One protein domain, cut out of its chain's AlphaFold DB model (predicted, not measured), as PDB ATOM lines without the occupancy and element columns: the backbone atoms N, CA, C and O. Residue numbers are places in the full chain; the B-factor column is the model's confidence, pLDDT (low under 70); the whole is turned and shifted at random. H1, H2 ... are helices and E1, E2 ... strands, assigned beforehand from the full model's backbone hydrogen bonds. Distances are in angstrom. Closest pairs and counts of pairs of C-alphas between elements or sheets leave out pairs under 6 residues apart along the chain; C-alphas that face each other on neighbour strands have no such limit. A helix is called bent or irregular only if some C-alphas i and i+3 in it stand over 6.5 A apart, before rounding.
ATOM      1  N   ARG A  14      23.591 -75.714 -87.589       91.81
ATOM      2  CA  ARG A  14      24.106 -76.728 -88.516       91.81
ATOM      3  C   ARG A  14      24.241 -78.060 -87.805       91.81
ATOM      4  O   ARG A  14      24.779 -78.125 -86.703       91.81
ATOM      5  N   ILE A  15      23.717 -79.101 -88.434       91.69
ATOM      6  CA  ILE A  15      23.806 -80.477 -87.964       91.69
ATOM      7  C   ILE A  15      24.708 -81.213 -88.945       91.69
ATOM      8  O   ILE A  15      24.383 -81.302 -90.127       91.69
ATOM      9  N   ASP A  16      25.825 -81.742 -88.454       91.94
ATOM     10  CA  ASP A  16      26.697 -82.600 -89.254       91.94
ATOM     11  C   ASP A  16      26.060 -83.990 -89.393       91.94
ATOM     12  O   ASP A  16      26.271 -84.899 -88.591       91.94
ATOM     13  N   LEU A  17      25.151 -84.097 -90.359       90.62
ATOM     14  CA  LEU A  17      24.406 -85.304 -90.679       90.62
ATOM     15  C   LEU A  17      24.075 -85.309 -92.169       90.62
ATOM     16  O   LEU A  17      23.557 -84.330 -92.706       90.62
ATOM     17  N   THR A  18      24.311 -86.442 -92.819       91.75
ATOM     18  CA  THR A  18      23.897 -86.693 -94.200       91.75
ATOM     19  C   THR A  18      22.787 -87.735 -94.195       91.75
ATOM     20  O   THR A  18      22.926 -88.786 -93.572       91.75
ATOM     21  N   VAL A  19      21.677 -87.451 -94.875       91.31
ATOM     22  CA  VAL A  19      20.497 -88.327 -94.910       91.31
ATOM     23  C   VAL A  19      20.378 -88.994 -96.270       91.31
ATOM     24  O   VAL A  19      20.259 -88.308 -97.284       91.31
ATOM     25  N   ASN A  20      20.352 -90.327 -96.307       89.38
ATOM     26  CA  ASN A  20      19.996 -91.038 -97.528       89.38
ATOM     27  C   ASN A  20      18.503 -90.796 -97.842       89.38
ATOM     28  O   ASN A  20      17.667 -90.966 -96.950       89.38
ATOM     29  N   PRO A  21      18.129 -90.435 -99.085       85.00
ATOM     30  CA  PRO A  21      16.732 -90.301 -99.495       85.00
ATOM     31  C   PRO A  21      15.812 -91.472 -99.108       85.00
ATOM     32  O   PRO A  21      14.631 -91.236 -98.852       85.00
ATOM     33  N   SER A  22      16.316 -92.712 -99.052       86.56
ATOM     34  CA  SER A  22      15.536 -93.888 -98.627       86.56
ATOM     35  C   SER A  22      15.237 -93.921 -97.124       86.56
ATOM     36  O   SER A  22      14.283 -94.566 -96.704       86.56
ATOM     37  N   GLU A  23      16.026 -93.215 -96.317       90.69
ATOM     38  CA  GLU A  23      15.961 -93.199 -94.849       90.69
ATOM     39  C   GLU A  23      15.321 -91.912 -94.305       90.69
ATOM     40  O   GLU A  23      15.324 -91.667 -93.096       90.69
ATOM     41  N   ILE A  24      14.765 -91.069 -95.186       90.56
ATOM     42  CA  ILE A  24      14.266 -89.734 -94.831       90.56
ATOM     43  C   ILE A  24      13.234 -89.760 -93.700       90.56
ATOM     44  O   ILE A  24      13.239 -88.858 -92.870       90.56
ATOM     45  N   CYS A  25      12.380 -90.783 -93.627       91.94
ATOM     46  CA  CYS A  25      11.375 -90.890 -92.571       91.94
ATOM     47  C   CYS A  25      12.020 -91.069 -91.190       91.94
ATOM     48  O   CYS A  25      11.724 -90.303 -90.278       91.94
ATOM     49  N   GLU A  26      12.928 -92.036 -91.038       92.69
ATOM     50  CA  GLU A  26      13.576 -92.326 -89.754       92.69
ATOM     51  C   GLU A  26      14.512 -91.184 -89.337       92.69
ATOM     52  O   GLU A  26      14.383 -90.611 -88.252       92.69
ATOM     53  N   LYS A  27      15.422 -90.786 -90.235       93.25
ATOM     54  CA  LYS A  27      16.386 -89.712 -89.964       93.25
ATOM     55  C   LYS A  27      15.703 -88.363 -89.797       93.25
ATOM     56  O   LYS A  27      16.112 -87.566 -88.958       93.25
ATOM     57  N   GLY A  28      14.640 -88.106 -90.552       93.38
ATOM     58  CA  GLY A  28      13.871 -86.876 -90.433       93.38
ATOM     59  C   GLY A  28      13.190 -86.741 -89.076       93.38
ATOM     60  O   GLY A  28      13.225 -85.658 -88.498       93.38
ATOM     61  N   VAL A  29      12.658 -87.827 -88.504       94.56
ATOM     62  CA  VAL A  29      12.119 -87.811 -87.135       94.56
ATOM     63  C   VAL A  29      13.221 -87.525 -86.108       94.56
ATOM     64  O   VAL A  29      13.029 -86.679 -85.232       94.56
ATOM     65  N   GLN A  30      14.399 -88.141 -86.248       93.81
ATOM     66  CA  GLN A  30      15.553 -87.861 -85.378       93.81
ATOM     67  C   GLN A  30      15.959 -86.380 -85.428       93.81
ATOM     68  O   GLN A  30      16.176 -85.762 -84.386       93.81
ATOM     69  N   ILE A  31      16.006 -85.790 -86.625       94.69
ATOM     70  CA  ILE A  31      16.320 -84.370 -86.814       94.69
ATOM     71  C   ILE A  31      15.235 -83.479 -86.196       94.69
ATOM     72  O   ILE A  31      15.554 -82.510 -85.505       94.69
ATOM     73  N   VAL A  32      13.955 -83.805 -86.396       94.94
ATOM     74  CA  VAL A  32      12.834 -83.035 -85.834       94.94
ATOM     75  C   VAL A  32      12.892 -83.011 -84.313       94.94
ATOM     76  O   VAL A  32      12.694 -81.950 -83.731       94.94
ATOM     77  N   ARG A  33      13.281 -84.107 -83.657       94.81
ATOM     78  CA  ARG A  33      13.485 -84.132 -82.199       94.81
ATOM     79  C   ARG A  33      14.608 -83.207 -81.720       94.81
ATOM     80  O   ARG A  33      14.579 -82.753 -80.583       94.81
ATOM     81  N   MET A  34      15.582 -82.871 -82.567       92.12
ATOM     82  CA  MET A  34      16.598 -81.864 -82.224       92.12
ATOM     83  C   MET A  34      16.060 -80.427 -82.280       92.12
ATOM     84  O   MET A  34      16.690 -79.525 -81.722       92.12
ATOM     85  N   VAL A  35      14.947 -80.215 -82.989       91.88
ATOM     86  CA  VAL A  35      14.254 -78.928 -83.173       91.88
ATOM     87  C   VAL A  35      13.051 -78.789 -82.230       91.88
ATOM     88  O   VAL A  35      12.715 -77.678 -81.820       91.88
ATOM     89  N   ARG A  36      12.423 -79.912 -81.877       93.94
ATOM     90  CA  ARG A  36      11.306 -80.064 -80.937       93.94
ATOM     91  C   ARG A  36      11.641 -81.168 -79.919       93.94
ATOM     92  O   ARG A  36      11.178 -82.301 -80.071       93.94
ATOM     93  N   PRO A  37      12.504 -80.892 -78.921       93.50
ATOM     94  CA  PRO A  37      12.938 -81.890 -77.936       93.50
ATOM     95  C   PRO A  37      11.801 -82.501 -77.110       93.50
ATOM     96  O   PRO A  37      11.940 -83.604 -76.587       93.50
ATOM     97  N   GLU A  38      10.685 -81.789 -76.996       93.38
ATOM     98  CA  GLU A  38       9.480 -82.188 -76.280       93.38
ATOM     99  C   GLU A  38       8.605 -83.192 -77.048       93.38
ATOM    100  O   GLU A  38       7.715 -83.798 -76.454       93.38
ATOM    101  N   TRP A  39       8.854 -83.411 -78.345       94.69
ATOM    102  CA  TRP A  39       8.099 -84.384 -79.137       94.69
ATOM    103  C   TRP A  39       8.610 -85.811 -78.906       94.69
ATOM    104  O   TRP A  39       9.786 -86.129 -79.120       94.69
ATOM    105  N   SER A  40       7.697 -86.703 -78.518       92.88
ATOM    106  CA  SER A  40       7.972 -88.134 -78.389       92.88
ATOM    107  C   SER A  40       8.000 -88.807 -79.759       92.88
ATOM    108  O   SER A  40       7.057 -88.697 -80.536       92.88
ATOM    109  N   GLU A  41       9.053 -89.574 -80.037       90.75
ATOM    110  CA  GLU A  41       9.262 -90.255 -81.324       90.75
ATOM    111  C   GLU A  41       8.080 -91.130 -81.757       90.75
ATOM    112  O   GLU A  41       7.725 -91.161 -82.930       90.75
ATOM    113  N   LYS A  42       7.431 -91.797 -80.796       91.06
ATOM    114  CA  LYS A  42       6.296 -92.701 -81.044       91.06
ATOM    115  C   LYS A  42       4.997 -91.970 -81.388       91.06
ATOM    116  O   LYS A  42       4.069 -92.599 -81.883       91.06
ATOM    117  N   GLU A  43       4.917 -90.677 -81.088       93.38
ATOM    118  CA  GLU A  43       3.725 -89.852 -81.305       93.38
ATOM    119  C   GLU A  43       3.827 -89.015 -82.586       93.38
ATOM    120  O   GLU A  43       2.822 -88.485 -83.063       93.38
ATOM    121  N   ILE A  44       5.025 -88.904 -83.168       95.69
ATOM    122  CA  ILE A  44       5.247 -88.138 -84.391       95.69
ATOM    123  C   ILE A  44       4.632 -88.882 -85.574       95.69
ATOM    124  O   ILE A  44       5.010 -90.003 -85.911       95.69
ATOM    125  N   SER A  45       3.711 -88.210 -86.256       95.38
ATOM    126  CA  SER A  45       3.189 -88.644 -87.544       95.38
ATOM    127  C   SER A  45       3.989 -88.024 -88.679       95.38
ATOM    128  O   SER A  45       4.304 -86.834 -88.662       95.38
ATOM    129  N   VAL A  46       4.292 -88.838 -89.690       95.25
ATOM    130  CA  VAL A  46       5.067 -88.434 -90.865       95.25
ATOM    131  C   VAL A  46       4.178 -88.464 -92.102       95.25
ATOM    132  O   VAL A  46       3.544 -89.472 -92.408       95.25
ATOM    133  N   LYS A  47       4.156 -87.359 -92.844       93.56
ATOM    134  CA  LYS A  47       3.515 -87.240 -94.154       93.56
ATOM    135  C   LYS A  47       4.578 -87.057 -95.228       93.56
ATOM    136  O   LYS A  47       5.356 -86.110 -95.167       93.56
ATOM    137  N   ILE A  48       4.582 -87.927 -96.230       91.75
ATOM    138  CA  ILE A  48       5.485 -87.823 -97.380       91.75
ATOM    139  C   ILE A  48       4.842 -86.924 -98.439       91.75
ATOM    140  O   ILE A  48       3.670 -87.100 -98.775       91.75
ATOM    141  N   PHE A  49       5.608 -85.973 -98.972       86.75
ATOM    142  CA  PHE A  49       5.204 -85.139-100.101       86.75
ATOM    143  C   PHE A  49       5.908 -85.640-101.367       86.75
ATOM    144  O   PHE A  49       7.135 -85.611-101.460       86.75
ATOM    145  N   THR A  50       5.133 -86.123-102.339       72.25
ATOM    146  CA  THR A  50       5.639 -86.793-103.552       72.25
ATOM    147  C   THR A  50       5.715 -85.892-104.785       72.25
ATOM    148  O   THR A  50       6.210 -86.327-105.818       72.25
ATOM    149  N   ASP A  51       5.266 -84.640-104.694       65.06
ATOM    150  CA  ASP A  51       5.109 -83.752-105.860       65.06
ATOM    151  C   ASP A  51       6.431 -83.145-106.374       65.06
ATOM    152  O   ASP A  51       6.452 -82.413-107.363       65.06
ATOM    153  N   GLY A  52       7.557 -83.431-105.712       61.00
ATOM    154  CA  GLY A  52       8.885 -82.986-106.131       61.00
ATOM    155  C   GLY A  52       9.563 -83.988-107.067       61.00
ATOM    156  O   GLY A  52       9.777 -85.136-106.690       61.00
ATOM    157  N   LEU A  53       9.988 -83.537-108.253       61.66
ATOM    158  CA  LEU A  53      10.775 -84.369-109.180       61.66
ATOM    159  C   LEU A  53      12.132 -84.772-108.580       61.66
ATOM    160  O   LEU A  53      12.550 -85.919-108.709       61.66
ATOM    161  N   THR A  54      12.816 -83.832-107.921       65.75
ATOM    162  CA  THR A  54      14.220 -84.016-107.508       65.75
ATOM    163  C   THR A  54      14.390 -84.136-105.995       65.75
ATOM    164  O   THR A  54      15.153 -84.972-105.533       65.75
ATOM    165  N   ASN A  55      13.666 -83.343-105.201       77.44
ATOM    166  CA  ASN A  55      13.850 -83.305-103.745       77.44
ATOM    167  C   ASN A  55      12.883 -84.252-103.031       77.44
ATOM    168  O   ASN A  55      11.725 -84.376-103.434       77.44
ATOM    169  N   ARG A  56      13.331 -84.859-101.929       87.75
ATOM    170  CA  ARG A  56      12.450 -85.587-101.005       87.75
ATOM    171  C   ARG A  56      12.025 -84.648 -99.884       87.75
ATOM    172  O   ARG A  56      12.859 -83.948 -99.313       87.75
ATOM    173  N   LEU A  57      10.733 -84.629 -99.582       92.50
ATOM    174  CA  LEU A  57      10.151 -83.762 -98.566       92.50
ATOM    175  C   LEU A  57       9.203 -84.577 -97.692       92.50
ATOM    176  O   LEU A  57       8.305 -85.251 -98.201       92.50
ATOM    177  N   ILE A  58       9.382 -84.483 -96.381       95.19
ATOM    178  CA  ILE A  58       8.433 -85.013 -95.405       95.19
ATOM    179  C   ILE A  58       7.975 -83.906 -94.459       95.19
ATOM    180  O   ILE A  58       8.704 -82.946 -94.217       95.19
ATOM    181  N   GLY A  59       6.769 -84.050 -93.924       95.69
ATOM    182  CA  GLY A  59       6.248 -83.242 -92.831       95.69
ATOM    183  C   GLY A  59       6.030 -84.094 -91.597       95.69
ATOM    184  O   GLY A  59       5.327 -85.100 -91.663       95.69
ATOM    185  N   CYS A  60       6.606 -83.667 -90.486       96.62
ATOM    186  CA  CYS A  60       6.459 -84.279 -89.178       96.62
ATOM    187  C   CYS A  60       5.562 -83.394 -88.314       96.62
ATOM    188  O   CYS A  60       5.739 -82.176 -88.283       96.62
ATOM    189  N   TYR A  61       4.603 -83.997 -87.623       96.19
ATOM    190  CA  TYR A  61       3.675 -83.290 -86.742       96.19
ATOM    191  C   TYR A  61       3.125 -84.232 -85.675       96.19
ATOM    192  O   TYR A  61       3.131 -85.453 -85.844       96.19
ATOM    193  N   LEU A  62       2.620 -83.661 -84.587       95.69
ATOM    194  CA  LEU A  62       1.885 -84.401 -83.568       95.69
ATOM    195  C   LEU A  62       0.387 -84.413 -83.922       95.69
ATOM    196  O   LEU A  62      -0.177 -83.338 -84.141       95.69
ATOM    197  N   PRO A  63      -0.303 -85.570 -83.963       92.94
ATOM    198  CA  PRO A  63      -1.740 -85.632 -84.251       92.94
ATOM    199  C   PRO A  63      -2.605 -84.769 -83.329       92.94
ATOM    200  O   PRO A  63      -3.619 -84.230 -83.765       92.94
ATOM    201  N   GLN A  64      -2.192 -84.607 -82.069       92.25
ATOM    202  CA  GLN A  64      -2.853 -83.754 -81.082       92.25
ATOM    203  C   GLN A  64      -2.667 -82.249 -81.341       92.25
ATOM    204  O   GLN A  64      -3.439 -81.442 -80.831       92.25
ATOM    205  N   ASN A  65      -1.657 -81.865 -82.126       90.06
ATOM    206  CA  ASN A  65      -1.382 -80.481 -82.507       90.06
ATOM    207  C   ASN A  65      -0.950 -80.415 -83.984       90.06
ATOM    208  O   ASN A  65       0.220 -80.174 -84.286       90.06
ATOM    209  N   PRO A  66      -1.885 -80.616 -84.928       85.31
ATOM    210  CA  PRO A  66      -1.560 -80.653 -86.347       85.31
ATOM    211  C   PRO A  66      -1.165 -79.279 -86.911       85.31
ATOM    212  O   PRO A  66      -0.756 -79.212 -88.067       85.31
ATOM    213  N   SER A  67      -1.297 -78.186 -86.154       87.56
ATOM    214  CA  SER A  67      -0.824 -76.856 -86.559       87.56
ATOM    215  C   SER A  67       0.694 -76.698 -86.455       87.56
ATOM    216  O   SER A  67       1.283 -76.041 -87.307       87.56
ATOM    217  N   ASP A  68       1.353 -77.320 -85.471       91.69
ATOM    218  CA  ASP A  68       2.820 -77.302 -85.396       91.69
ATOM    219  C   ASP A  68       3.366 -78.441 -86.262       91.69
ATOM    220  O   ASP A  68       3.480 -79.584 -85.818       91.69
ATOM    221  N   LYS A  69       3.635 -78.141 -87.540       94.75
ATOM    222  CA  LYS A  69       4.283 -79.079 -88.465       94.75
ATOM    223  C   LYS A  69       5.674 -78.585 -88.847       94.75
ATOM    224  O   LYS A  69       5.884 -77.414 -89.170       94.75
ATOM    225  N   VAL A  70       6.611 -79.523 -88.890       96.44
ATOM    226  CA  VAL A  70       7.999 -79.300 -89.293       96.44
ATOM    227  C   VAL A  70       8.266 -80.043 -90.594       96.44
ATOM    228  O   VAL A  70       7.956 -81.225 -90.717       96.44
ATOM    229  N   LEU A  71       8.845 -79.356 -91.571       96.50
ATOM    230  CA  LEU A  71       9.229 -79.926 -92.854       96.50
ATOM    231  C   LEU A  71      10.711 -80.286 -92.859       96.50
ATOM    232  O   LEU A  71      11.551 -79.467 -92.494       96.50
ATOM    233  N   VAL A  72      11.027 -81.494 -93.325       95.69
ATOM    234  CA  VAL A  72      12.396 -81.959 -93.572       95.69
ATOM    235  C   VAL A  72      12.557 -82.180 -95.069       95.69
ATOM    236  O   VAL A  72      11.906 -83.051 -95.654       95.69
ATOM    237  N   ARG A  73      13.423 -81.380 -95.693       93.75
ATOM    238  CA  ARG A  73      13.741 -81.461 -97.120       93.75
ATOM    239  C   ARG A  73      15.151 -81.998 -97.296       93.75
ATOM    240  O   ARG A  73      16.102 -81.369 -96.844       93.75
ATOM    241  N   VAL A  74      15.275 -83.115 -98.005       91.38
ATOM    242  CA  VAL A  74      16.554 -83.660 -98.475       91.38
ATOM    243  C   VAL A  74      16.730 -83.257 -99.935       91.38
ATOM    244  O   VAL A  74      15.825 -83.438-100.760       91.38
ATOM    245  N   PHE A  75      17.878 -82.664-100.243       86.94
ATOM    246  CA  PHE A  75      18.202 -82.217-101.590       86.94
ATOM    247  C   PHE A  75      18.409 -83.412-102.523       86.94
ATOM    248  O   PHE A  75      19.022 -84.410-102.151       86.94
ATOM    249  N   GLY A  76      17.870 -83.316-103.738       76.56
ATOM    250  CA  GLY A  76      18.072 -84.329-104.767       76.56
ATOM    251  C   GLY A  76      19.426 -84.218-105.452       76.56
ATOM    252  O   GLY A  76      19.941 -83.111-105.645       76.56
ATOM    253  N   GLU A  77      19.944 -85.367-105.888       67.38
ATOM    254  CA  GLU A  77      21.192 -85.471-106.643       67.38
ATOM    255  C   GLU A  77      21.195 -84.535-107.865       67.38
ATOM    256  O   GLU A  77      20.172 -84.346-108.531       67.38
ATOM    257  N   LYS A  78      22.368 -83.970-108.185       61.00
ATOM    258  CA  LYS A  78      22.646 -83.170-109.398       61.00
ATOM    259  C   LYS A  78      22.058 -81.753-109.431       61.00
ATOM    260  O   LYS A  78      22.251 -81.044-110.416       61.00
ATOM    261  N   THR A  79      21.397 -81.284-108.371       59.06
ATOM    262  CA  THR A  79      20.936 -79.877-108.300       59.06
ATOM    263  C   THR A  79      21.993 -78.912-107.753       59.06
ATOM    264  O   THR A  79      21.908 -77.708-107.989       59.06
ATOM    265  N   GLU A  80      23.038 -79.434-107.110       57.31
ATOM    266  CA  GLU A  80      24.173 -78.652-106.593       57.31
ATOM    267  C   GLU A  80      25.079 -78.043-107.673       57.31
ATOM    268  O   GLU A  80      25.805 -77.094-107.401       57.31
ATOM    269  N   ILE A  81      24.976 -78.490-108.930       56.69
ATOM    270  CA  ILE A  81      25.709 -77.856-110.039       56.69
ATOM    271  C   ILE A  81      25.143 -76.456-110.366       56.69
ATOM    272  O   ILE A  81      25.826 -75.593-110.930       56.69
ATOM    273  N   TYR A  82      23.887 -76.203-109.983       58.78
ATOM    274  CA  TYR A  82      23.158 -74.983-110.331       58.78
ATOM    275  C   TYR A  82      22.826 -74.098-109.133       58.78
ATOM    276  O   TYR A  82      22.687 -72.888-109.312       58.78
ATOM    277  N   ILE A  83      22.697 -74.681-107.939       66.75
ATOM    278  CA  ILE A  83      22.196 -73.997-106.745       66.75
ATOM    279  C   ILE A  83      23.252 -74.065-105.644       66.75
ATOM    280  O   ILE A  83      23.577 -75.143-105.151       66.75
ATOM    281  N   ASP A  84      23.745 -72.898-105.241       77.81
ATOM    282  CA  ASP A  84      24.550 -72.746-104.034       77.81
ATOM    283  C   ASP A  84      23.634 -72.866-102.803       77.81
ATOM    284  O   ASP A  84      22.702 -72.075-102.624       77.81
ATOM    285  N   ARG A  85      23.879 -73.887-101.975       82.94
ATOM    286  CA  ARG A  85      23.051 -74.208-100.801       82.94
ATOM    287  C   ARG A  85      23.172 -73.183 -99.688       82.94
ATOM    288  O   ARG A  85      22.199 -72.965 -98.972       82.94
ATOM    289  N   GLU A  86      24.329 -72.546 -99.560       83.25
ATOM    290  CA  GLU A  86      24.555 -71.497 -98.569       83.25
ATOM    291  C   GLU A  86      23.755 -70.251 -98.936       83.25
ATOM    292  O   GLU A  86      23.079 -69.662 -98.090       83.25
ATOM    293  N   ILE A  87      23.749 -69.910-100.228       84.12
ATOM    294  CA  ILE A  87      22.924 -68.823-100.754       84.12
ATOM    295  C   ILE A  87      21.431 -69.158-100.621       84.12
ATOM    296  O   ILE A  87      20.669 -68.308-100.164       84.12
ATOM    297  N   GLU A  88      20.997 -70.377-100.972       87.25
ATOM    298  CA  GLU A  88      19.595 -70.814-100.812       87.25
ATOM    299  C   GLU A  88      19.144 -70.678 -99.350       87.25
ATOM    300  O   GLU A  88      18.094 -70.093 -99.072       87.25
ATOM    301  N   LEU A  89      19.963 -71.150 -98.408       89.94
ATOM    302  CA  LEU A  89      19.676 -71.077 -96.981       89.94
ATOM    303  C   LEU A  89      19.598 -69.629 -96.479       89.94
ATOM    304  O   LEU A  89      18.650 -69.284 -95.773       89.94
ATOM    305  N   GLN A  90      20.548 -68.770 -96.863       89.75
ATOM    306  CA  GLN A  90      20.525 -67.353 -96.484       89.75
ATOM    307  C   GLN A  90      19.290 -66.644 -97.041       89.75
ATOM    308  O   GLN A  90      18.640 -65.898 -96.313       89.75
ATOM    309  N   ILE A  91      18.921 -66.909 -98.300       90.31
ATOM    310  CA  ILE A  91      17.704 -66.355 -98.903       90.31
ATOM    311  C   ILE A  91      16.474 -66.776 -98.094       90.31
ATOM    312  O   ILE A  91      15.628 -65.936 -97.805       90.31
ATOM    313  N   MET A  92      16.365 -68.050 -97.702       93.00
ATOM    314  CA  MET A  92      15.229 -68.518 -96.900       93.00
ATOM    315  C   MET A  92      15.148 -67.815 -95.539       93.00
ATOM    316  O   MET A  92      14.061 -67.401 -95.132       93.00
ATOM    317  N   VAL A  93      16.283 -67.625 -94.862       92.69
ATOM    318  CA  VAL A  93      16.355 -66.889 -93.589       92.69
ATOM    319  C   VAL A  93      15.969 -65.422 -93.770       92.69
ATOM    320  O   VAL A  93      15.146 -64.904 -93.016       92.69
ATOM    321  N   ASP A  94      16.506 -64.753 -94.788       92.00
ATOM    322  CA  ASP A  94      16.203 -63.348 -95.062       92.00
ATOM    323  C   ASP A  94      14.719 -63.163 -95.416       92.00
ATOM    324  O   ASP A  94      14.080 -62.218 -94.947       92.00
ATOM    325  N   LEU A  95      14.135 -64.080 -96.196       93.44
ATOM    326  CA  LEU A  95      12.704 -64.075 -96.499       93.44
ATOM    327  C   LEU A  95      11.868 -64.241 -95.230       93.44
ATOM    328  O   LEU A  95      10.901 -63.501 -95.052       93.44
ATOM    329  N   HIS A  96      12.244 -65.154 -94.333       93.62
ATOM    330  CA  HIS A  96      11.557 -65.319 -93.055       93.62
ATOM    331  C   HIS A  96      11.614 -64.047 -92.201       93.62
ATOM    332  O   HIS A  96      10.571 -63.556 -91.768       93.62
ATOM    333  N   ASN A  97      12.800 -63.450 -92.047       92.06
ATOM    334  CA  ASN A  97      12.996 -62.205 -91.295       92.06
ATOM    335  C   ASN A  97      12.161 -61.038 -91.851       92.06
ATOM    336  O   ASN A  97      11.785 -60.128 -91.118       92.06
ATOM    337  N   ASN A  98      11.829 -61.080 -93.144       91.94
ATOM    338  CA  ASN A  98      10.960 -60.109 -93.803       91.94
ATOM    339  C   ASN A  98       9.470 -60.517 -93.834       91.94
ATOM    340  O   ASN A  98       8.667 -59.824 -94.458       91.94
ATOM    341  N   SER A  99       9.058 -61.606 -93.171       92.00
ATOM    342  CA  SER A  99       7.684 -62.153 -93.209       92.00
ATOM    343  C   SER A  99       7.229 -62.620 -94.610       92.00
ATOM    344  O   SER A  99       6.085 -62.415 -95.042       92.00
ATOM    345  N   PHE A 100       8.150 -63.233 -95.359       93.25
ATOM    346  CA  PHE A 100       7.941 -63.805 -96.699       93.25
ATOM    347  C   PHE A 100       8.196 -65.312 -96.786       93.25
ATOM    348  O   PHE A 100       8.141 -65.869 -97.881       93.25
ATOM    349  N   GLY A 101       8.423 -65.982 -95.662       92.19
ATOM    350  CA  GLY A 101       8.580 -67.427 -95.640       92.19
ATOM    351  C   GLY A 101       8.524 -68.009 -94.230       92.19
ATOM    352  O   GLY A 101       8.592 -67.257 -93.250       92.19
ATOM    353  N   PRO A 102       8.424 -69.342 -94.142       94.44
ATOM    354  CA  PRO A 102       8.442 -70.046 -92.872       94.44
ATOM    355  C   PRO A 102       9.789 -69.898 -92.158       94.44
ATOM    356  O   PRO A 102      10.815 -69.688 -92.814       94.44
ATOM    357  N   PRO A 103       9.816 -70.074 -90.827       94.38
ATOM    358  CA  PRO A 103      11.061 -70.112 -90.076       94.38
ATOM    359  C   PRO A 103      11.938 -71.273 -90.537       94.38
ATOM    360  O   PRO A 103      11.458 -72.387 -90.751       94.38
ATOM    361  N   VAL A 104      13.240 -71.020 -90.642       95.81
ATOM    362  CA  VAL A 104      14.253 -72.060 -90.839       95.81
ATOM    363  C   VAL A 104      14.789 -72.463 -89.472       95.81
ATOM    364  O   VAL A 104      15.305 -71.625 -88.738       95.81
ATOM    365  N   TYR A 105      14.675 -73.743 -89.127       95.38
ATOM    366  CA  TYR A 105      15.081 -74.241 -87.813       95.38
ATOM    367  C   TYR A 105      16.538 -74.698 -87.791       95.38
ATOM    368  O   TYR A 105      17.291 -74.371 -86.873       95.38
ATOM    369  N   CYS A 106      16.942 -75.469 -88.797       94.69
ATOM    370  CA  CYS A 106      18.310 -75.943 -88.950       94.69
ATOM    371  C   CYS A 106      18.585 -76.376 -90.394       94.69
ATOM    372  O   CYS A 106      17.670 -76.564 -91.198       94.69
ATOM    373  N   ALA A 107      19.863 -76.555 -90.706       94.81
ATOM    374  CA  ALA A 107      20.316 -77.189 -91.936       94.81
ATOM    375  C   ALA A 107      21.264 -78.347 -91.611       94.81
ATOM    376  O   ALA A 107      21.931 -78.346 -90.573       94.81
ATOM    377  N   PHE A 108      21.314 -79.325 -92.503       93.69
ATOM    378  CA  PHE A 108      22.212 -80.474 -92.436       93.69
ATOM    379  C   PHE A 108      22.907 -80.664 -93.788       93.69
ATOM    380  O   PHE A 108      22.572 -79.976 -94.753       93.69
ATOM    381  N   ASN A 109      23.889 -81.561 -93.867       90.81
ATOM    382  CA  ASN A 109      24.856 -81.608 -94.976       90.81
ATOM    383  C   ASN A 109      24.203 -81.661 -96.365       90.81
ATOM    384  O   ASN A 109      24.722 -81.090 -97.320       90.81
ATOM    385  N   ASN A 110      23.049 -82.319 -96.477       91.06
ATOM    386  CA  ASN A 110      22.297 -82.445 -97.719       91.06
ATOM    387  C   ASN A 110      20.811 -82.075 -97.571       91.06
ATOM    388  O   ASN A 110      19.956 -82.655 -98.247       91.06
ATOM    389  N   GLY A 111      20.482 -81.111 -96.706       92.00
ATOM    390  CA  GLY A 111      19.102 -80.653 -96.590       92.00
ATOM    391  C   GLY A 111      18.838 -79.556 -95.567       92.00
ATOM    392  O   GLY A 111      19.736 -78.985 -94.953       92.00
ATOM    393  N   ILE A 112      17.556 -79.238 -95.413       94.50
ATOM    394  CA  ILE A 112      17.074 -78.125 -94.595       94.50
ATOM    395  C   ILE A 112      15.792 -78.507 -93.859       94.50
ATOM    396  O   ILE A 112      14.966 -79.274 -94.367       94.50
ATOM    397  N   VAL A 113      15.623 -77.945 -92.664       96.12
ATOM    398  CA  VAL A 113      14.447 -78.122 -91.813       96.12
ATOM    399  C   VAL A 113      13.791 -76.775 -91.555       96.12
ATOM    400  O   VAL A 113      14.441 -75.837 -91.087       96.12
ATOM    401  N   TYR A 114      12.500 -76.667 -91.856       96.44
ATOM    402  CA  TYR A 114      11.770 -75.400 -91.805       96.44
ATOM    403  C   TYR A 114      10.296 -75.597 -91.437       96.44
ATOM    404  O   TYR A 114       9.786 -76.718 -91.419       96.44
ATOM    405  N   GLY A 115       9.614 -74.513 -91.079       95.38
ATOM    406  CA  GLY A 115       8.200 -74.528 -90.711       95.38
ATOM    407  C   GLY A 115       7.271 -74.845 -91.884       95.38
ATOM    408  O   GLY A 115       7.580 -74.571 -93.044       95.38
ATOM    409  N   PHE A 116       6.110 -75.413 -91.575       93.56
ATOM    410  CA  PHE A 116       5.006 -75.529 -92.523       93.56
ATOM    411  C   PHE A 116       4.116 -74.284 -92.457       93.56
ATOM    412  O   PHE A 116       3.717 -73.875 -91.372       93.56
ATOM    413  N   GLU A 117       3.769 -73.723 -93.613       89.56
ATOM    414  CA  GLU A 117       2.766 -72.657 -93.716       89.56
ATOM    415  C   GLU A 117       1.419 -73.269 -94.094       89.56
ATOM    416  O   GLU A 117       1.274 -73.867 -95.165       89.56
ATOM    417  N   ASP A 118       0.425 -73.118 -93.221       88.00
ATOM    418  CA  ASP A 118      -0.934 -73.549 -93.524       88.00
ATOM    419  C   ASP A 118      -1.555 -72.641 -94.596       88.00
ATOM    420  O   ASP A 118      -1.560 -71.414 -94.503       88.00
ATOM    421  N   GLY A 119      -2.111 -73.254 -95.638       87.88
ATOM    422  CA  GLY A 119      -2.719 -72.512 -96.729       87.88
ATOM    423  C   GLY A 119      -3.316 -73.400 -97.808       87.88
ATOM    424  O   GLY A 119      -3.141 -74.619 -97.826       87.88
ATOM    425  N   ILE A 120      -4.034 -72.759 -98.729       87.00
ATOM    426  CA  ILE A 120      -4.590 -73.396 -99.924       87.00
ATOM    427  C   ILE A 120      -3.723 -72.986-101.111       87.00
ATOM    428  O   ILE A 120      -3.539 -71.796-101.377       87.00
ATOM    429  N   ILE A 121      -3.196 -73.977-101.826       89.94
ATOM    430  CA  ILE A 121      -2.403 -73.747-103.033       89.94
ATOM    431  C   ILE A 121      -3.324 -73.209-104.131       89.94
ATOM    432  O   ILE A 121      -4.417 -73.729-104.358       89.94
ATOM    433  N   LEU A 122      -2.877 -72.161-104.820       92.31
ATOM    434  CA  LEU A 122      -3.610 -71.607-105.952       92.31
ATOM    435  C   LEU A 122      -3.462 -72.519-107.172       92.31
ATOM    436  O   LEU A 122      -2.350 -72.839-107.587       92.31
ATOM    437  N   ASP A 123      -4.585 -72.886-107.780       92.19
ATOM    438  CA  ASP A 123      -4.600 -73.597-109.054       92.19
ATOM    439  C   ASP A 123      -4.615 -72.631-110.255       92.19
ATOM    440  O   ASP A 123      -4.753 -71.409-110.128       92.19
ATOM    441  N   LYS A 124      -4.513 -73.196-111.464       94.31
ATOM    442  CA  LYS A 124      -4.517 -72.440-112.724       94.31
ATOM    443  C   LYS A 124      -5.780 -71.581-112.920       94.31
ATOM    444  O   LYS A 124      -5.719 -70.578-113.627       94.31
ATOM    445  N   HIS A 125      -6.918 -71.947-112.345       94.50
ATOM    446  CA  HIS A 125      -8.158 -71.182-112.465       94.50
ATOM    447  C   HIS A 125      -8.184 -70.028-111.460       94.50
ATOM    448  O   HIS A 125      -8.503 -68.900-111.833       94.50
ATOM    449  N   LEU A 126      -7.783 -70.283-110.213       93.81
ATOM    450  CA  LEU A 126      -7.730 -69.288-109.144       93.81
ATOM    451  C   LEU A 126      -6.767 -68.144-109.465       93.81
ATOM    452  O   LEU A 126      -7.139 -66.988-109.288       93.81
ATOM    453  N   VAL A 127      -5.577 -68.433-110.006       94.56
ATOM    454  CA  VAL A 127      -4.591 -67.383-110.349       94.56
ATOM    455  C   VAL A 127      -5.070 -66.415-111.438       94.56
ATOM    456  O   VAL A 127      -4.521 -65.324-111.561       94.56
ATOM    457  N   ARG A 128      -6.086 -66.790-112.230       94.12
ATOM    458  CA  ARG A 128      -6.665 -65.944-113.290       94.12
ATOM    459  C   ARG A 128      -7.785 -65.033-112.791       94.12
ATOM    460  O   ARG A 128      -8.188 -64.129-113.518       94.12
ATOM    461  N   LYS A 129      -8.296 -65.260-111.579       97.31
ATOM    462  CA  LYS A 129      -9.327 -64.402-110.995       97.31
ATOM    463  C   LYS A 129      -8.729 -63.020-110.687       97.31
ATOM    464  O   LYS A 129      -7.706 -62.976-109.995       97.31
ATOM    465  N   PRO A 130      -9.314 -61.909-111.173       97.06
ATOM    466  CA  PRO A 130      -8.733 -60.573-111.017       97.06
ATOM    467  C   PRO A 130      -8.376 -60.212-109.569       97.06
ATOM    468  O   PRO A 130      -7.307 -59.661-109.307       97.06
ATOM    469  N   GLU A 131      -9.222 -60.586-108.610       96.56
ATOM    470  CA  GLU A 131      -9.022 -60.327-107.185       96.56
ATOM    471  C   GLU A 131      -7.831 -61.095-106.588       96.56
ATOM    472  O   GLU A 131      -7.167 -60.601-105.674       96.56
ATOM    473  N   ILE A 132      -7.529 -62.286-107.109       96.19
ATOM    474  CA  ILE A 132      -6.367 -63.084-106.704       96.19
ATOM    475  C   ILE A 132      -5.113 -62.576-107.415       96.19
ATOM    476  O   ILE A 132      -4.090 -62.368-106.765       96.19
ATOM    477  N   ALA A 133      -5.198 -62.304-108.719       95.88
ATOM    478  CA  ALA A 133      -4.095 -61.756-109.504       95.88
ATOM    479  C   ALA A 133      -3.578 -60.433-108.915       95.88
ATOM    480  O   ALA A 133      -2.366 -60.250-108.781       95.88
ATOM    481  N   TYR A 134      -4.480 -59.550-108.470       97.44
ATOM    482  CA  TYR A 134      -4.112 -58.316-107.774       97.44
ATOM    483  C   TYR A 134      -3.332 -58.588-106.478       97.44
ATOM    484  O   TYR A 134      -2.295 -57.969-106.233       97.44
ATOM    485  N   LYS A 135      -3.783 -59.550-105.662       96.56
ATOM    486  CA  LYS A 135      -3.089 -59.938-104.422       96.56
ATOM    487  C   LYS A 135      -1.700 -60.521-104.700       96.56
ATOM    488  O   LYS A 135      -0.757 -60.178-103.988       96.56
ATOM    489  N   ILE A 136      -1.563 -61.347-105.742       95.75
ATOM    490  CA  ILE A 136      -0.268 -61.877-106.194       95.75
ATOM    491  C   ILE A 136       0.653 -60.720-106.593       95.75
ATOM    492  O   ILE A 136       1.759 -60.621-106.068       95.75
ATOM    493  N   ALA A 137       0.189 -59.813-107.459       96.69
ATOM    494  CA  ALA A 137       0.973 -58.669-107.919       96.69
ATOM    495  C   ALA A 137       1.422 -57.771-106.753       96.69
ATOM    496  O   ALA A 137       2.592 -57.403-106.673       96.69
ATOM    497  N   ALA A 138       0.530 -57.483-105.802       96.69
ATOM    498  CA  ALA A 138       0.854 -56.698-104.615       96.69
ATOM    499  C   ALA A 138       1.890 -57.395-103.712       96.69
ATOM    500  O   ALA A 138       2.806 -56.743-103.206       96.69
ATOM    501  N   LYS A 139       1.781 -58.717-103.505       95.50
ATOM    502  CA  LYS A 139       2.756 -59.481-102.706       95.50
ATOM    503  C   LYS A 139       4.112 -59.569-103.417       95.50
ATOM    504  O   LYS A 139       5.127 -59.362-102.761       95.50
ATOM    505  N   MET A 140       4.130 -59.771-104.736       95.94
ATOM    506  CA  MET A 140       5.344 -59.752-105.565       95.94
ATOM    507  C   MET A 140       6.034 -58.384-105.548       95.94
ATOM    508  O   MET A 140       7.242 -58.311-105.354       95.94
ATOM    509  N   ALA A 141       5.275 -57.289-105.668       96.44
ATOM    510  CA  ALA A 141       5.823 -55.935-105.586       96.44
ATOM    511  C   ALA A 141       6.529 -55.690-104.242       96.44
ATOM    512  O   ALA A 141       7.645 -55.180-104.221       96.44
ATOM    513  N   LYS A 142       5.925 -56.129-103.129       95.56
ATOM    514  CA  LYS A 142       6.560 -56.076-101.802       95.56
ATOM    515  C   LYS A 142       7.789 -56.990-101.702       95.56
ATOM    516  O   LYS A 142       8.777 -56.611-101.083       95.56
ATOM    517  N   MET A 143       7.758 -58.172-102.318       93.94
ATOM    518  CA  MET A 143       8.917 -59.073-102.356       93.94
ATOM    519  C   MET A 143      10.104 -58.432-103.098       93.94
ATOM    520  O   MET A 143      11.243 -58.552-102.661       93.94
ATOM    521  N   HIS A 144       9.850 -57.696-104.184       91.56
ATOM    522  CA  HIS A 144      10.895 -57.010-104.954       91.56
ATOM    523  C   HIS A 144      11.570 -55.851-104.203       91.56
ATOM    524  O   HIS A 144      12.674 -55.446-104.576       91.56
ATOM    525  N   THR A 145      10.938 -55.307-103.158       90.88
ATOM    526  CA  THR A 145      11.539 -54.253-102.323       90.88
ATOM    527  C   THR A 145      12.437 -54.799-101.214       90.88
ATOM    528  O   THR A 145      13.132 -54.016-100.571       90.88
ATOM    529  N   LEU A 146      12.432 -56.116-100.978       89.94
ATOM    530  CA  LEU A 146      13.229 -56.726 -99.917       89.94
ATOM    531  C   LEU A 146      14.728 -56.586-100.199       89.94
ATOM    532  O   LEU A 146      15.194 -56.687-101.337       89.94
ATOM    533  N   GLN A 147      15.491 -56.375 -99.131       85.56
ATOM    534  CA  GLN A 147      16.946 -56.422 -99.162       85.56
ATOM    535  C   GLN A 147      17.380 -57.807 -98.690       85.56
ATOM    536  O   GLN A 147      17.313 -58.116 -97.506       85.56
ATOM    537  N   ILE A 148      17.774 -58.642 -99.645       85.44
ATOM    538  CA  ILE A 148      18.215 -60.025 -99.437       85.44
ATOM    539  C   ILE A 148      19.719 -60.079 -99.757       85.44
ATOM    540  O   ILE A 148      20.174 -59.357-100.651       85.44
ATOM    541  N   LEU A 149      20.504 -60.881 -99.028       80.50
ATOM    542  CA  LEU A 149      21.961 -61.030 -99.223       80.50
ATOM    543  C   LEU A 149      22.762 -59.712 -99.133       80.50
ATOM    544  O   LEU A 149      23.711 -59.497 -99.898       80.50
ATOM    545  N   ASN A 150      22.369 -58.807 -98.227       70.25
ATOM    546  CA  ASN A 150      23.035 -57.516 -97.974       70.25
ATOM    547  C   ASN A 150      23.334 -56.687 -99.238       70.25
ATOM    548  O   ASN A 150      24.324 -55.957 -99.289       70.25
ATOM    549  N   ASN A 151      22.482 -56.769-100.268       59.88
ATOM    550  CA  ASN A 151      22.634 -55.979-101.494       59.88
ATOM    551  C   ASN A 151      23.958 -56.232-102.254       59.88
ATOM    552  O   ASN A 151      24.427 -55.364-102.996       59.88
ATOM    553  N   SER A 152      24.543 -57.430-102.120       63.00
ATOM    554  CA  SER A 152      25.557 -57.921-103.063       63.00
ATOM    555  C   SER A 152      25.064 -57.715-104.508       63.00
ATOM    556  O   SER A 152      23.856 -57.747-104.760       63.00
ATOM    557  N   LYS A 153      25.973 -57.371-105.441       62.75
ATOM    558  CA  LYS A 153      25.626 -56.917-106.807       62.75
ATOM    559  C   LYS A 153      24.476 -57.752-107.380       62.75
ATOM    560  O   LYS A 153      24.614 -58.959-107.555       62.75
ATOM    561  N   ARG A 154      23.346 -57.094-107.671       70.19
ATOM    562  CA  ARG A 154      22.149 -57.721-108.250       70.19
ATOM    563  C   ARG A 154      22.419 -58.083-109.707       70.19
ATOM    564  O   ARG A 154      22.008 -57.376-110.622       70.19
ATOM    565  N   GLU A 155      23.166 -59.155-109.921       77.69
ATOM    566  CA  GLU A 155      23.385 -59.709-111.247       77.69
ATOM    567  C   GLU A 155      22.215 -60.611-111.638       77.69
ATOM    568  O   GLU A 155      21.684 -61.386-110.842       77.69
ATOM    569  N   ALA A 156      21.795 -60.506-112.896       83.56
ATOM    570  CA  ALA A 156      20.734 -61.341-113.425       83.56
ATOM    571  C   ALA A 156      21.230 -62.792-113.570       83.56
ATOM    572  O   ALA A 156      21.918 -63.137-114.536       83.56
ATOM    573  N   LEU A 157      20.831 -63.656-112.629       82.88
ATOM    574  CA  LEU A 157      21.189 -65.081-112.615       82.88
ATOM    575  C   LEU A 157      20.716 -65.834-113.866       82.88
ATOM    576  O   LEU A 157      21.340 -66.817-114.252       82.88
ATOM    577  N   VAL A 158      19.654 -65.367-114.535       87.12
ATOM    578  CA  VAL A 158      19.080 -66.033-115.718       87.12
ATOM    579  C   VAL A 158      20.125 -66.288-116.806       87.12
ATOM    580  O   VAL A 158      20.230 -67.406-117.300       87.12
ATOM    581  N   PHE A 159      20.969 -65.305-117.125       89.38
ATOM    582  CA  PHE A 159      21.973 -65.459-118.180       89.38
ATOM    583  C   PHE A 159      23.108 -66.394-117.764       89.38
ATOM    584  O   PHE A 159      23.641 -67.134-118.590       89.38
ATOM    585  N   GLN A 160      23.484 -66.363-116.485       85.31
ATOM    586  CA  GLN A 160      24.497 -67.260-115.936       85.31
ATOM    587  C   GLN A 160      23.996 -68.710-115.946       85.31
ATOM    588  O   GLN A 160      24.707 -69.594-116.418       85.31
ATOM    589  N   LEU A 161      22.756 -68.941-115.506       84.75
ATOM    590  CA  LEU A 161      22.116 -70.255-115.519       84.75
ATOM    591  C   LEU A 161      21.952 -70.782-116.946       84.75
ATOM    592  O   LEU A 161      22.345 -71.913-117.209       84.75
ATOM    593  N   MET A 162      21.461 -69.964-117.884       88.25
ATOM    594  CA  MET A 162      21.335 -70.359-119.293       88.25
ATOM    595  C   MET A 162      22.668 -70.833-119.880       88.25
ATOM    596  O   MET A 162      22.712 -71.885-120.514       88.25
ATOM    597  N   ARG A 163      23.765 -70.099-119.643       89.25
ATOM    598  CA  ARG A 163      25.100 -70.505-120.108       89.25
ATOM    599  C   ARG A 163      25.549 -71.827-119.489       89.25
ATOM    600  O   ARG A 163      26.026 -72.688-120.221       89.25
ATOM    601  N   LYS A 164      25.350 -72.013-118.179       84.50
ATOM    602  CA  LYS A 164      25.667 -73.275-117.489       84.50
ATOM    603  C   LYS A 164      24.878 -74.458-118.061       84.50
ATOM    604  O   LYS A 164      25.457 -75.510-118.304       84.50
ATOM    605  N   PHE A 165      23.573 -74.292-118.296       84.75
ATOM    606  CA  PHE A 165      22.739 -75.343-118.892       84.75
ATOM    607  C   PHE A 165      23.187 -75.698-120.314       84.75
ATOM    608  O   PHE A 165      23.301 -76.878-120.635       84.75
ATOM    609  N   LEU A 166      23.486 -74.694-121.147       88.31
ATOM    610  CA  LEU A 166      23.983 -74.922-122.506       88.31
ATOM    611  C   LEU A 166      25.322 -75.664-122.507       88.31
ATOM    612  O   LEU A 166      25.479 -76.620-123.259       88.31
ATOM    613  N   GLN A 167      26.263 -75.266-121.646       87.00
ATOM    614  CA  GLN A 167      27.568 -75.916-121.545       87.00
ATOM    615  C   GLN A 167      27.443 -77.415-121.230       87.00
ATOM    616  O   GLN A 167      28.051 -78.228-121.923       87.00
ATOM    617  N   GLN A 168      26.604 -77.792-120.263       80.12
ATOM    618  CA  GLN A 168      26.396 -79.207-119.938       80.12
ATOM    619  C   GLN A 168      25.773 -80.004-121.078       80.12
ATOM    620  O   GLN A 168      26.130 -81.161-121.286       80.12
ATOM    621  N   LEU A 169      24.848 -79.397-121.824       83.88
ATOM    622  CA  LEU A 169      24.252 -80.057-122.979       83.88
ATOM    623  C   LEU A 169      25.319 -80.364-124.038       83.88
ATOM    624  O   LEU A 169      25.339 -81.464-124.587       83.88
ATOM    625  N   PHE A 170      26.246 -79.434-124.283       84.12
ATOM    626  CA  PHE A 170      27.357 -79.666-125.206       84.12
ATOM    627  C   PHE A 170      28.333 -80.735-124.700       84.12
ATOM    628  O   PHE A 170      28.720 -81.603-125.478       84.12
ATOM    629  N   GLU A 171      28.685 -80.723-123.414       78.50
ATOM    630  CA  GLU A 171      29.573 -81.727-122.809       78.50
ATOM    631  C   GLU A 171      28.958 -83.138-122.841       78.50
ATOM    632  O   GLU A 171      29.638 -84.091-123.212       78.50
ATOM    633  N   ALA A 172      27.659 -83.278-122.555       71.06
ATOM    634  CA  ALA A 172      26.956 -84.560-122.630       71.06
ATOM    635  C   ALA A 172      26.887 -85.120-124.063       71.06
ATOM    636  O   ALA A 172      27.012 -86.323-124.266       71.06
ATOM    637  N   THR A 173      26.745 -84.250-125.069       67.06
ATOM    638  CA  THR A 173      26.630 -84.662-126.481       67.06
ATOM    639  C   THR A 173      27.977 -85.086-127.094       67.06
ATOM    640  O   THR A 173      28.004 -85.765-128.118       67.06
ATOM    641  N   LEU A 174      29.105 -84.684-126.495       59.53
ATOM    642  CA  LEU A 174      30.455 -85.054-126.947       59.53
ATOM    643  C   LEU A 174      30.920 -86.419-126.418       59.53
ATOM    644  O   LEU A 174      31.840 -86.993-126.989       59.53
ATOM    645  N   ILE A 175      30.298 -86.930-125.353       55.22
ATOM    646  CA  ILE A 175      30.621 -88.234-124.747       55.22
ATOM    647  C   ILE A 175      29.925 -89.391-125.495       55.22
ATOM    648  O   ILE A 175      30.420 -90.512-125.469       55.22
ATOM    649  N   ASP A 176      28.837 -89.111-126.221       50.72
ATOM    650  CA  ASP A 176      28.096 -90.070-127.065       50.72
ATOM    651  C   ASP A 176      28.601 -90.130-128.535       50.72
ATOM    652  O   ASP A 176      27.865 -90.531-129.441       50.72
ATOM    653  N   ARG A 177      29.844 -89.702-128.806       45.50
ATOM    654  CA  ARG A 177      30.487 -89.728-130.138       45.50
ATOM    655  C   ARG A 177      31.826 -90.475-130.148       45.50
ATOM    656  O   ARG A 177      32.107 -91.206-129.179       45.50
TER     657      ARG A 177
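What this domain is: This is residues 14 to 177 of the 177 residues of the protein "Ethanolamine kinase 1-like protein" of Leptotrombidium deliense (UniProt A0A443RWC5). A twisted antiparallel sheet of five strands has H1 packed over one face and H2 over the E5 and E4 part of the other, and two further helices, H3 and H4, lie away from this core on long links. Residues 166 to 177, of which 166 to 175 belong to H4, stick out as a free arm. The printed part has 164 residues, in the order H1, E1, E2, E3, H2, E4, E5, H3, H4; the class is mixed, helices and strands, and the sheet's order is E1, E2, E3, E5, E4. The whole is only just loose, close to compact, with a radius of gyration of the C-alphas of 18.8 A and spans of 52 by 49 by 36 A.

How they stand to each other: E1, residues 45 to 49, E2, residues 56 to 62, and E3, residues 65 to 74, form a meander, each strand the antiparallel neighbour of the one before. N 47 and O 59 are 2.8 A apart between E1 and E2, and N 60 and O 70 are 2.8 A apart between E2 and E3, within hydrogen-bond range. E3 bends by 61 degrees at residue 68. E5, residues 111 to 115, is its antiparallel neighbour, with N 71 and O 114 at 2.8 A. E4, residues 104 to 108, is an edge strand and makes a hairpin with E5, with N 105 and O 113 at 2.9 A. H1, residues 21 to 35, is on the sheet; its closest C-alphas to E3 are those of Gly 28 and Val 72, 6.0 A apart. H2, residues 85 to 97, is on the opposite face, which gives three layers, helices on both faces of a sheet. H2 lies over E5 and E4 at a height over the sheet of 9.8 A and runs along the strands, at 7 degrees to E5 on the local plane; the C-alphas of Val 93 and Val 104 are its closest to E4, 6.2 A. E3, H2 and E4 form a split strand-helix-strand unit, two strands running the same way with E5 between them, and its crossover is right-handed. H3, residues 130 to 144, and H4, residues 157 to 175, are not on the sheet and are apart from each other. In H2 every O i to N i+4 pair is within hydrogen-bond range; the counts are 9 of 11 in H1, 10 of 11 in H3 and 14 of 15 in H4.

Where its parts are: H1 begins at C-alpha 21 (16.732, -90.301, -99.495), measures 20.0 A and is irregular, with C-alphas 22 and 25 7.9 A apart. E1 measures 13.2 A, E2 20.4 A, E3 24.2 A, H2 18.3 A, E4 11.7 A, E5 13.8 A and H3 20.8 A. H4 measures 27.8 A and ends at C-alpha 175 (30.621, -88.234, -124.747).

The domain as a whole: The two C-alphas farthest apart are those of Gln 64 and Arg 177, 59.6 A. The printed part has no cut. The links from E5 to H3 and from H3 to H4 are long. The mean pLDDT of the printed part is 87.1, and residues 51 to 54, 77 to 83, 151 to 153 and 173 to 177 are under 70.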